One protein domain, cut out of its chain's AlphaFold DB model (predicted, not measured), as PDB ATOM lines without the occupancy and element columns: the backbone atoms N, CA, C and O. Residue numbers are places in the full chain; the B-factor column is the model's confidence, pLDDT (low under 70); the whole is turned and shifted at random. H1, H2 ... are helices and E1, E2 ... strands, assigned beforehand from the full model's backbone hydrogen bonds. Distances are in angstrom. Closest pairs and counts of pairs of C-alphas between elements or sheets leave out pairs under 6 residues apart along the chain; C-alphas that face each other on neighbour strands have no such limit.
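Overview. This is residues 198 to 281 of the 603 residues of an uncharacterized protein of Mytilus coruscus (UniProt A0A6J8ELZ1). A twisted three-stranded sheet has helix H2 over one face, while helix H1 lies well away at one end of the long axis. The printed part has 84 residues, with H1, H2, then antiparallel strands E1, E2, E3, adjacent in that order. It is mixed, with under half of its residues in named elements, and loose: radius of gyration of the C-alphas 14.7 A, spans 43 by 28 by 21 A.

Arrangement. H1, residues 209 to 217, is apart from H2, residues 225 to 233. E1, residues 248 to 255, E2, residues 258 to 265, and E3, residues 270 to 275, form a meander, each strand the antiparallel neighbour of the one before. H2 is on this sheet, over E1 and E2, at a height of 9.7 A. N 251 and O 262, 2.8 A, and N 263 and O 272, 2.9 A, are within hydrogen-bond range. In H1 and H2 every O i to N i+4 pair is within range.

Along the chain. H1 spans 12.5 A from C-alpha 209 at (0.014, -18.899, -8.854), H2 12.2 A, E1 22.3 A, E2 22.7 A, and E3 14.3 A to C-alpha 275 at (13.032, -34.978, -10.510).

Size, cuts and confidence. The farthest C-alphas, Glu 217 and Gly 243, are 44.3 A apart. The printed part has no cut. H2 to E1 is a long link. Residues 198 to 201, 209 and 281 have pLDDT under 70.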
ATOM      1  N   GLU A 198      19.344 -26.252  -1.626       55.81
ATOM      2  CA  GLU A 198      19.538 -26.233  -3.077       55.81
ATOM      3  C   GLU A 198      19.203 -27.616  -3.654       55.81
ATOM      4  O   GLU A 198      19.855 -28.622  -3.375       55.81
ATOM      5  N   LEU A 199      18.117 -27.693  -4.430       63.56
ATOM      6  CA  LEU A 199      17.621 -28.956  -4.990       63.56
ATOM      7  C   LEU A 199      18.360 -29.354  -6.282       63.56
ATOM      8  O   LEU A 199      18.254 -30.505  -6.705       63.56
ATOM      9  N   GLY A 200      19.169 -28.448  -6.838       63.97
ATOM     10  CA  GLY A 200      19.846 -28.577  -8.129       63.97
ATOM     11  C   GLY A 200      19.109 -27.819  -9.245       63.97
ATOM     12  O   GLY A 200      17.921 -27.532  -9.106       63.97
ATOM     13  N   PRO A 201      19.793 -27.488 -10.354       66.88
ATOM     14  CA  PRO A 201      19.275 -26.596 -11.398       66.88
ATOM     15  C   PRO A 201      18.155 -27.202 -12.261       66.88
ATOM     16  O   PRO A 201      17.395 -26.461 -12.870       66.88
ATOM     17  N   ASN A 202      18.028 -28.532 -12.310       76.12
ATOM     18  CA  ASN A 202      17.064 -29.235 -13.170       76.12
ATOM     19  C   ASN A 202      15.842 -29.771 -12.403       76.12
ATOM     20  O   ASN A 202      15.215 -30.742 -12.827       76.12
ATOM     21  N   ILE A 203      15.513 -29.161 -11.261       81.44
ATOM     22  CA  ILE A 203      14.300 -29.461 -10.493       81.44
ATOM     23  C   ILE A 203      13.403 -28.229 -10.486       81.44
ATOM     24  O   ILE A 203      13.702 -27.240  -9.818       81.44
ATOM     25  N   SER A 204      12.284 -28.318 -11.204       81.81
ATOM     26  CA  SER A 204      11.277 -27.261 -11.255       81.81
ATOM     27  C   SER A 204      10.663 -27.022  -9.877       81.81
ATOM     28  O   SER A 204      10.270 -27.967  -9.185       81.81
ATOM     29  N   ARG A 205      10.553 -25.752  -9.485       79.31
ATOM     30  CA  ARG A 205       9.863 -25.324  -8.266       79.31
ATOM     31  C   ARG A 205       8.579 -24.599  -8.626       79.31
ATOM     32  O   ARG A 205       8.536 -23.877  -9.613       79.31
ATOM     33  N   ILE A 206       7.547 -24.809  -7.818       76.94
ATOM     34  CA  ILE A 206       6.296 -24.053  -7.922       76.94
ATOM     35  C   ILE A 206       6.403 -22.878  -6.962       76.94
ATOM     36  O   ILE A 206       6.362 -23.074  -5.746       76.94
ATOM     37  N   GLU A 207       6.552 -21.675  -7.509       71.44
ATOM     38  CA  GLU A 207       6.749 -20.456  -6.719       71.44
ATOM     39  C   GLU A 207       5.579 -19.479  -6.880       71.44
ATOM     40  O   GLU A 207       5.255 -18.747  -5.944       71.44
ATOM     41  N   THR A 208       4.895 -19.504  -8.030       73.88
ATOM     42  CA  THR A 208       3.809 -18.575  -8.364       73.88
ATOM     43  C   THR A 208       2.457 -19.260  -8.596       73.88
ATOM     44  O   THR A 208       2.354 -20.453  -8.887       73.88
ATOM     45  N   ASP A 209       1.383 -18.467  -8.525       68.19
ATOM     46  CA  ASP A 209       0.014 -18.899  -8.854       68.19
ATOM     47  C   ASP A 209      -0.131 -19.321 -10.331       68.19
ATOM     48  O   ASP A 209      -1.002 -20.131 -10.670       68.19
ATOM     49  N   ASN A 210       0.724 -18.788 -11.207       76.38
ATOM     50  CA  ASN A 210       0.781 -19.176 -12.613       76.38
ATOM     51  C   ASN A 210       1.413 -20.562 -12.769       76.38
ATOM     52  O   ASN A 210       0.841 -21.389 -13.474       76.38
ATOM     53  N   ASP A 211       2.498 -20.858 -12.044       76.00
ATOM     54  CA  ASP A 211       3.140 -22.185 -12.051       76.00
ATOM     55  C   ASP A 211       2.180 -23.269 -11.558       76.00
ATOM     56  O   ASP A 211       2.096 -24.360 -12.113       76.00
ATOM     57  N   LEU A 212       1.401 -22.946 -10.525       75.00
ATOM     58  CA  LEU A 212       0.368 -23.830 -10.003       75.00
ATOM     59  C   LEU A 212      -0.764 -24.060 -11.015       75.00
ATOM     60  O   LEU A 212      -1.282 -25.167 -11.125       75.00
ATOM     61  N   THR A 213      -1.180 -23.014 -11.731       78.50
ATOM     62  CA  THR A 213      -2.229 -23.140 -12.754       78.50
ATOM     63  C   THR A 213      -1.728 -23.998 -13.915       78.50
ATOM     64  O   THR A 213      -2.424 -24.927 -14.310       78.50
ATOM     65  N   ALA A 214      -0.489 -23.780 -14.362       81.69
ATOM     66  CA  ALA A 214       0.159 -24.611 -15.369       81.69
ATOM     67  C   ALA A 214       0.274 -26.079 -14.920       81.69
ATOM     68  O   ALA A 214      -0.030 -26.969 -15.703       81.69
ATOM     69  N   LEU A 215       0.623 -26.341 -13.652       79.69
ATOM     70  CA  LEU A 215       0.633 -27.698 -13.091       79.69
ATOM     71  C   LEU A 215      -0.751 -28.367 -13.179       79.69
ATOM     72  O   LEU A 215      -0.842 -29.545 -13.505       79.69
ATOM     73  N   LEU A 216      -1.824 -27.643 -12.848       77.56
ATOM     74  CA  LEU A 216      -3.187 -28.189 -12.858       77.56
ATOM     75  C   LEU A 216      -3.724 -28.448 -14.274       77.56
ATOM     76  O   LEU A 216      -4.639 -29.255 -14.433       77.56
ATOM     77  N   GLU A 217      -3.184 -27.755 -15.274       82.75
ATOM     78  CA  GLU A 217      -3.516 -27.930 -16.692       82.75
ATOM     79  C   GLU A 217      -2.621 -28.968 -17.388       82.75
ATOM     80  O   GLU A 217      -2.959 -29.440 -18.479       82.75
ATOM     81  N   ASP A 218      -1.498 -29.338 -16.767       83.19
ATOM     82  CA  ASP A 218      -0.551 -30.300 -17.316       83.19
ATOM     83  C   ASP A 218      -1.138 -31.721 -17.378       83.19
ATOM     84  O   ASP A 218      -1.979 -32.132 -16.572       83.19
ATOM     85  N   ARG A 219      -0.693 -32.501 -18.367       82.81
ATOM     86  CA  ARG A 219      -1.146 -33.883 -18.563       82.81
ATOM     87  C   ARG A 219      -0.186 -34.870 -17.916       82.81
ATOM     88  O   ARG A 219       0.951 -35.018 -18.348       82.81
ATOM     89  N   THR A 220      -0.696 -35.644 -16.962       82.25
ATOM     90  CA  THR A 220       0.051 -36.723 -16.304       82.25
ATOM     91  C   THR A 220       0.017 -38.022 -17.115       82.25
ATOM     92  O   THR A 220      -1.035 -38.438 -17.606       82.25
ATOM     93  N   PHE A 221       1.158 -38.709 -17.197       83.81
ATOM     94  CA  PHE A 221       1.297 -40.016 -17.843       83.81
ATOM     95  C   PHE A 221       1.888 -41.045 -16.873       83.81
ATOM     96  O   PHE A 221       2.760 -40.725 -16.073       83.81
ATOM     97  N   LEU A 222       1.450 -42.303 -16.982       86.81
ATOM     98  CA  LEU A 222       2.087 -43.435 -16.304       86.81
ATOM     99  C   LEU A 222       3.129 -44.048 -17.240       86.81
ATOM    100  O   LEU A 222       2.791 -44.481 -18.341       86.81
ATOM    101  N   VAL A 223       4.388 -44.084 -16.808       90.00
ATOM    102  CA  VAL A 223       5.518 -44.517 -17.642       90.00
ATOM    103  C   VAL A 223       6.362 -45.540 -16.885       90.00
ATOM    104  O   VAL A 223       6.580 -45.410 -15.682       90.00
ATOM    105  N   PHE A 224       6.851 -46.567 -17.586       91.00
ATOM    106  CA  PHE A 224       7.796 -47.527 -17.012       91.00
ATOM    107  C   PHE A 224       9.160 -46.878 -16.760       91.00
ATOM    108  O   PHE A 224       9.676 -46.161 -17.618       91.00
ATOM    109  N   LEU A 225       9.774 -47.202 -15.617       91.31
ATOM    110  CA  LEU A 225      11.088 -46.687 -15.222       91.31
ATOM    111  C   LEU A 225      12.147 -46.884 -16.317       91.31
ATOM    112  O   LEU A 225      12.871 -45.946 -16.634       91.31
ATOM    113  N   ASP A 226      12.186 -48.056 -16.950       91.88
ATOM    114  CA  ASP A 226      13.177 -48.360 -17.988       91.88
ATOM    115  C   ASP A 226      13.085 -47.411 -19.188       91.88
ATOM    116  O   ASP A 226      14.106 -47.000 -19.729       91.88
ATOM    117  N   GLN A 227      11.876 -46.996 -19.580       93.56
ATOM    118  CA  GLN A 227      11.696 -46.048 -20.685       93.56
ATOM    119  C   GLN A 227      12.194 -44.647 -20.309       93.56
ATOM    120  O   GLN A 227      12.793 -43.958 -21.134       93.56
ATOM    121  N   ILE A 228      12.010 -44.245 -19.047       92.12
ATOM    122  CA  ILE A 228      12.575 -42.996 -18.521       92.12
ATOM    123  C   ILE A 228      14.105 -43.075 -18.510       92.12
ATOM    124  O   ILE A 228      14.767 -42.122 -18.914       92.12
ATOM    125  N   LEU A 229      14.678 -44.211 -18.101       91.56
ATOM    126  CA  LEU A 229      16.127 -44.416 -18.109       91.56
ATOM    127  C   LEU A 229      16.703 -44.397 -19.528       91.56
ATOM    128  O   LEU A 229      17.752 -43.794 -19.735       91.56
ATOM    129  N   VAL A 230      16.014 -44.975 -20.516       91.62
ATOM    130  CA  VAL A 230      16.408 -44.869 -21.932       91.62
ATOM    131  C   VAL A 230      16.507 -43.402 -22.355       91.62
ATOM    132  O   VAL A 230      17.528 -43.008 -22.912       91.62
ATOM    133  N   LEU A 231      15.505 -42.575 -22.034       90.19
ATOM    134  CA  LEU A 231      15.535 -41.136 -22.331       90.19
ATOM    135  C   LEU A 231      16.654 -40.406 -21.578       90.19
ATOM    136  O   LEU A 231      17.350 -39.577 -22.161       90.19
ATOM    137  N   ALA A 232      16.851 -40.724 -20.300       88.94
ATOM    138  CA  ALA A 232      17.887 -40.122 -19.467       88.94
ATOM    139  C   ALA A 232      19.306 -40.450 -19.970       88.94
ATOM    140  O   ALA A 232      20.200 -39.605 -19.899       88.94
ATOM    141  N   ASN A 233      19.496 -41.650 -20.525       86.56
ATOM    142  CA  ASN A 233      20.764 -42.112 -21.082       86.56
ATOM    143  C   ASN A 233      21.107 -41.475 -22.441       86.56
ATOM    144  O   ASN A 233      22.275 -41.473 -22.821       86.56
ATOM    145  N   LEU A 234      20.144 -40.885 -23.164       84.88
ATOM    146  CA  LEU A 234      20.437 -40.150 -24.408       84.88
ATOM    147  C   LEU A 234      21.338 -38.927 -24.172       84.88
ATOM    148  O   LEU A 234      21.959 -38.433 -25.109       84.88
ATOM    149  N   LYS A 235      21.398 -38.432 -22.930       72.06
ATOM    150  CA  LYS A 235      22.118 -37.219 -22.537       72.06
ATOM    151  C   LYS A 235      23.240 -37.523 -21.534       72.06
ATOM    152  O   LYS A 235      23.326 -36.883 -20.486       72.06
ATOM    153  N   ILE A 236      24.073 -38.528 -21.818       72.56
ATOM    154  CA  ILE A 236      25.265 -38.824 -21.009       72.56
ATOM    155  C   ILE A 236      26.455 -38.040 -21.560       72.56
ATOM    156  O   ILE A 236      26.942 -38.307 -22.655       72.56
ATOM    157  N   GLU A 237      26.937 -37.095 -20.762       71.00
ATOM    158  CA  GLU A 237      28.224 -36.430 -20.953       71.00
ATOM    159  C   GLU A 237      29.210 -36.947 -19.895       71.00
ATOM    160  O   GLU A 237      28.803 -37.361 -18.803       71.00
ATOM    161  N   ASN A 238      30.511 -36.929 -20.200       81.75
ATOM    162  CA  ASN A 238      31.545 -37.218 -19.203       81.75
ATOM    163  C   ASN A 238      31.497 -36.180 -18.076       81.75
ATOM    164  O   ASN A 238      30.954 -35.086 -18.235       81.75
ATOM    165  N   CYS A 239      32.094 -36.508 -16.929       83.56
ATOM    166  CA  CYS A 239      32.147 -35.572 -15.814       83.56
ATOM    167  C   CYS A 239      32.722 -34.209 -16.257       83.56
ATOM    168  O   CYS A 239      33.776 -34.140 -16.884       83.56
ATOM    169  N   ALA A 240      32.007 -33.124 -15.941       79.38
ATOM    170  CA  ALA A 240      32.391 -31.760 -16.312       79.38
ATOM    171  C   ALA A 240      33.285 -31.072 -15.259       79.38
ATOM    172  O   ALA A 240      33.654 -29.909 -15.413       79.38
ATOM    173  N   VAL A 241      33.625 -31.768 -14.167       81.94
ATOM    174  CA  VAL A 241      34.506 -31.241 -13.116       81.94
ATOM    175  C   VAL A 241      35.945 -31.225 -13.631       81.94
ATOM    176  O   VAL A 241      36.445 -32.235 -14.122       81.94
ATOM    177  N   VAL A 242      36.624 -30.080 -13.507       80.06
ATOM    178  CA  VAL A 242      38.010 -29.889 -13.970       80.06
ATOM    179  C   VAL A 242      38.922 -30.970 -13.374       80.06
ATOM    180  O   VAL A 242      39.032 -31.091 -12.157       80.06
ATOM    181  N   GLY A 243      39.568 -31.762 -14.237       79.75
ATOM    182  CA  GLY A 243      40.445 -32.871 -13.836       79.75
ATOM    183  C   GLY A 243      39.751 -34.228 -13.656       79.75
ATOM    184  O   GLY A 243      40.414 -35.202 -13.313       79.75
ATOM    185  N   CYS A 244      38.444 -34.328 -13.912       81.00
ATOM    186  CA  CYS A 244      37.691 -35.575 -13.862       81.00
ATOM    187  C   CYS A 244      37.017 -35.828 -15.216       81.00
ATOM    188  O   CYS A 244      36.085 -35.124 -15.571       81.00
ATOM    189  N   HIS A 245      37.443 -36.860 -15.946       80.00
ATOM    190  CA  HIS A 245      36.817 -37.292 -17.209       80.00
ATOM    191  C   HIS A 245      36.178 -38.678 -17.105       80.00
ATOM    192  O   HIS A 245      35.942 -39.342 -18.109       80.00
ATOM    193  N   GLU A 246      35.918 -39.112 -15.873       84.88
ATOM    194  CA  GLU A 246      35.328 -40.412 -15.610       84.88
ATOM    195  C   GLU A 246      33.892 -40.519 -16.116       84.88
ATOM    196  O   GLU A 246      33.135 -39.541 -16.167       84.88
ATOM    197  N   GLU A 247      33.539 -41.759 -16.437       85.06
ATOM    198  CA  GLU A 247      32.210 -42.160 -16.872       85.06
ATOM    199  C   GLU A 247      31.159 -41.826 -15.807       85.06
ATOM    200  O   GLU A 247      31.384 -41.975 -14.597       85.06
ATOM    201  N   VAL A 248      30.002 -41.364 -16.276       88.88
ATOM    202  CA  VAL A 248      28.881 -40.933 -15.445       88.88
ATOM    203  C   VAL A 248      27.809 -42.012 -15.433       88.88
ATOM    204  O   VAL A 248      27.349 -42.455 -16.481       88.88
ATOM    205  N   VAL A 249      27.385 -42.405 -14.235       88.81
ATOM    206  CA  VAL A 249      26.349 -43.413 -14.011       88.81
ATOM    207  C   VAL A 249      25.098 -42.742 -13.452       88.81
ATOM    208  O   VAL A 249      25.177 -41.832 -12.621       88.81
ATOM    209  N   ILE A 250      23.930 -43.200 -13.901       90.38
ATOM    210  CA  ILE A 250      22.639 -42.758 -13.374       90.38
ATOM    211  C   ILE A 250      22.262 -43.637 -12.184       90.38
ATOM    212  O   ILE A 250      22.163 -44.856 -12.302       90.38
ATOM    213  N   SER A 251      22.006 -43.005 -11.046       90.19
ATOM    214  CA  SER A 251      21.359 -43.636  -9.898       90.19
ATOM    215  C   SER A 251      19.933 -43.117  -9.752       90.19
ATOM    216  O   SER A 251      19.651 -41.943 -10.006       90.19
ATOM    217  N   THR A 252      19.028 -44.010  -9.362       92.19
ATOM    218  CA  THR A 252      17.608 -43.712  -9.165       92.19
ATOM    219  C   THR A 252      17.280 -43.686  -7.680       92.19
ATOM    220  O   THR A 252      17.690 -44.580  -6.942       92.19
ATOM    221  N   GLU A 253      16.480 -42.722  -7.248       89.69
ATOM    222  CA  GLU A 253      15.914 -42.677  -5.899       89.69
ATOM    223  C   GLU A 253      14.414 -42.404  -6.012       89.69
ATOM    224  O   GLU A 253      14.008 -41.464  -6.689       89.69
ATOM    225  N   VAL A 254      13.585 -43.233  -5.376       87.44
ATOM    226  CA  VAL A 254      12.127 -43.051  -5.360       87.44
ATOM    227  C   VAL A 254      11.716 -42.522  -3.993       87.44
ATOM    228  O   VAL A 254      12.019 -43.140  -2.974       87.44
ATOM    229  N   ILE A 255      11.024 -41.384  -3.970       83.06
ATOM    230  CA  ILE A 255      10.492 -40.762  -2.755       83.06
ATOM    231  C   ILE A 255       8.996 -40.550  -2.958       83.06
ATOM    232  O   ILE A 255       8.608 -39.726  -3.777       83.06
ATOM    233  N   SER A 256       8.155 -41.265  -2.204       82.38
ATOM    234  CA  SER A 256       6.694 -41.230  -2.386       82.38
ATOM    235  C   SER A 256       6.312 -41.560  -3.839       82.38
ATOM    236  O   SER A 256       6.638 -42.659  -4.282       82.38
ATOM    237  N   SER A 257       5.674 -40.656  -4.597       85.19
ATOM    238  CA  SER A 257       5.437 -40.845  -6.036       85.19
ATOM    239  C   SER A 257       6.567 -40.321  -6.937       85.19
ATOM    240  O   SER A 257       6.542 -40.536  -8.145       85.19
ATOM    241  N   ALA A 258       7.573 -39.628  -6.392       87.88
ATOM    242  CA  ALA A 258       8.626 -38.967  -7.161       87.88
ATOM    243  C   ALA A 258       9.791 -39.886  -7.508       87.88
ATOM    244  O   ALA A 258      10.346 -40.560  -6.641       87.88
ATOM    245  N   LEU A 259      10.235 -39.818  -8.764       91.56
ATOM    246  CA  LEU A 259      11.480 -40.413  -9.226       91.56
ATOM    247  C   LEU A 259      12.557 -39.331  -9.343       91.56
ATOM    248  O   LEU A 259      12.413 -38.363 -10.088       91.56
ATOM    249  N   TYR A 260      13.669 -39.538  -8.649       90.94
ATOM    250  CA  TYR A 260      14.889 -38.761  -8.797       90.94
ATOM    251  C   TYR A 260      15.911 -39.528  -9.620       90.94
ATOM    252  O   TYR A 260      16.193 -40.695  -9.345       90.94
ATOM    253  N   LEU A 261      16.522 -38.832 -10.574       92.06
ATOM    254  CA  LEU A 261      17.686 -39.308 -11.314       92.06
ATOM    255  C   LEU A 261      18.897 -38.473 -10.908       92.06
ATOM    256  O   LEU A 261      18.841 -37.240 -10.933       92.06
ATOM    257  N   LYS A 262      19.987 -39.133 -10.518       90.00
ATOM    258  CA  LYS A 262      21.257 -38.496 -10.156       90.00
ATOM    259  C   LYS A 262      22.374 -39.060 -11.020       90.00
ATOM    260  O   LYS A 262      22.678 -40.248 -10.941       90.00
ATOM    261  N   TRP A 263      23.008 -38.189 -11.788       90.00
ATOM    262  CA  TRP A 263      24.182 -38.491 -12.593       90.00
ATOM    263  C   TRP A 263      25.416 -38.284 -11.731       90.00
ATOM    264  O   TRP A 263      25.702 -37.160 -11.317       90.00
ATOM    265  N   THR A 264      26.123 -39.368 -11.439       89.25
ATOM    266  CA  THR A 264      27.301 -39.356 -10.570       89.25
ATOM    267  C   THR A 264      28.460 -40.025 -11.294       89.25
ATOM    268  O   THR A 264      28.288 -41.099 -11.865       89.25
ATOM    269  N   CYS A 265      29.633 -39.392 -11.320       89.69
ATOM    270  CA  CYS A 265      30.815 -40.021 -11.914       89.69
ATOM    271  C   CYS A 265      31.448 -41.048 -10.965       89.69
ATOM    272  O   CYS A 265      31.170 -41.040  -9.765       89.69
ATOM    273  N   LYS A 266      32.357 -41.893 -11.470       85.94
ATOM    274  CA  LYS A 266      33.094 -42.876 -10.643       85.94
ATOM    275  C   LYS A 266      33.860 -42.253  -9.463       85.94
ATOM    276  O   LYS A 266      34.055 -42.915  -8.452       85.94
ATOM    277  N   ASN A 267      34.219 -40.971  -9.560       85.25
ATOM    278  CA  ASN A 267      34.857 -40.199  -8.487       85.25
ATOM    279  C   ASN A 267      33.849 -39.511  -7.535       85.25
ATOM    280  O   ASN A 267      34.224 -38.604  -6.802       85.25
ATOM    281  N   ASN A 268      32.573 -39.918  -7.541       84.25
ATOM    282  CA  ASN A 268      31.485 -39.404  -6.693       84.25
ATOM    283  C   ASN A 268      31.100 -37.924  -6.885       84.25
ATOM    284  O   ASN A 268      30.394 -37.356  -6.051       84.25
ATOM    285  N   HIS A 269      31.483 -37.290  -7.994       87.44
ATOM    286  CA  HIS A 269      30.977 -35.953  -8.311       87.44
ATOM    287  C   HIS A 269      29.536 -36.028  -8.831       87.44
ATOM    288  O   HIS A 269      29.259 -36.750  -9.792       87.44
ATOM    289  N   LEU A 270      28.634 -35.247  -8.226       85.75
ATOM    290  CA  LEU A 270      27.265 -35.064  -8.710       85.75
ATOM    291  C   LEU A 270      27.284 -34.138  -9.930       85.75
ATOM    292  O   LEU A 270      27.465 -32.931  -9.800       85.75
ATOM    293  N   VAL A 271      27.095 -34.716 -11.112       85.44
ATOM    294  CA  VAL A 271      27.102 -33.990 -12.389       85.44
ATOM    295  C   VAL A 271      25.743 -33.355 -12.650       85.44
ATOM    296  O   VAL A 271      25.656 -32.207 -13.075       85.44
ATOM    297  N   ASN A 272      24.665 -34.096 -12.393       86.62
ATOM    298  CA  ASN A 272      23.315 -33.600 -12.606       86.62
ATOM    299  C   ASN A 272      22.307 -34.293 -11.682       86.62
ATOM    300  O   ASN A 272      22.524 -35.418 -11.228       86.62
ATOM    301  N   LYS A 273      21.184 -33.625 -11.426       88.19
ATOM    302  CA  LYS A 273      20.056 -34.144 -10.661       88.19
ATOM    303  C   LYS A 273      18.740 -33.663 -11.261       88.19
ATOM    304  O   LYS A 273      18.553 -32.467 -11.451       88.19
ATOM    305  N   TRP A 274      17.825 -34.593 -11.491       91.00
ATOM    306  CA  TRP A 274      16.495 -34.342 -12.037       91.00
ATOM    307  C   TRP A 274      15.421 -35.007 -11.169       91.00
ATOM    308  O   TRP A 274      15.698 -35.989 -10.478       91.00
ATOM    309  N   CYS A 275      14.209 -34.459 -11.202       90.06
ATOM    310  CA  CYS A 275      13.032 -34.978 -10.510       90.06
ATOM    311  C   CYS A 275      11.876 -35.090 -11.504       90.06
ATOM    312  O   CYS A 275      11.663 -34.171 -12.294       90.06
ATOM    313  N   SER A 276      11.113 -36.180 -11.426       89.56
ATOM    314  CA  SER A 276       9.979 -36.448 -12.318       89.56
ATOM    315  C   SER A 276       8.814 -35.481 -12.180       89.56
ATOM    316  O   SER A 276       7.922 -35.486 -13.019       89.56
ATOM    317  N   GLN A 277       8.813 -34.670 -11.129       87.19
ATOM    318  CA  GLN A 277       7.722 -33.767 -10.820       87.19
ATOM    319  C   GLN A 277       8.224 -32.478 -10.157       87.19
ATOM    320  O   GLN A 277       9.242 -32.507  -9.450       87.19
ATOM    321  N   PRO A 278       7.520 -31.350 -10.360       84.38
ATOM    322  CA  PRO A 278       7.792 -30.116  -9.645       84.38
ATOM    323  C   PRO A 278       7.723 -30.282  -8.125       84.38
ATOM    324  O   PRO A 278       6.992 -31.109  -7.575       84.38
ATOM    325  N   VAL A 279       8.492 -29.455  -7.427       80.31
ATOM    326  CA  VAL A 279       8.585 -29.494  -5.969       80.31
ATOM    327  C   VAL A 279       8.031 -28.191  -5.396       80.31
ATOM    328  O   VAL A 279       8.446 -27.100  -5.784       80.31
ATOM    329  N   LEU A 280       7.082 -28.303  -4.468       72.00
ATOM    330  CA  LEU A 280       6.587 -27.192  -3.663       72.00
ATOM    331  C   LEU A 280       7.525 -26.917  -2.478       72.00
ATOM    332  O   LEU A 280       8.438 -27.684  -2.154       72.00
ATOM    333  N   ASN A 281       7.252 -25.821  -1.775       64.25
ATOM    334  CA  ASN A 281       7.927 -25.471  -0.530       64.25
ATOM    335  C   ASN A 281       8.004 -26.661   0.446       64.25
ATOM    336  O   ASN A 281       7.062 -27.443   0.580       64.25
TER     337      ASN A 281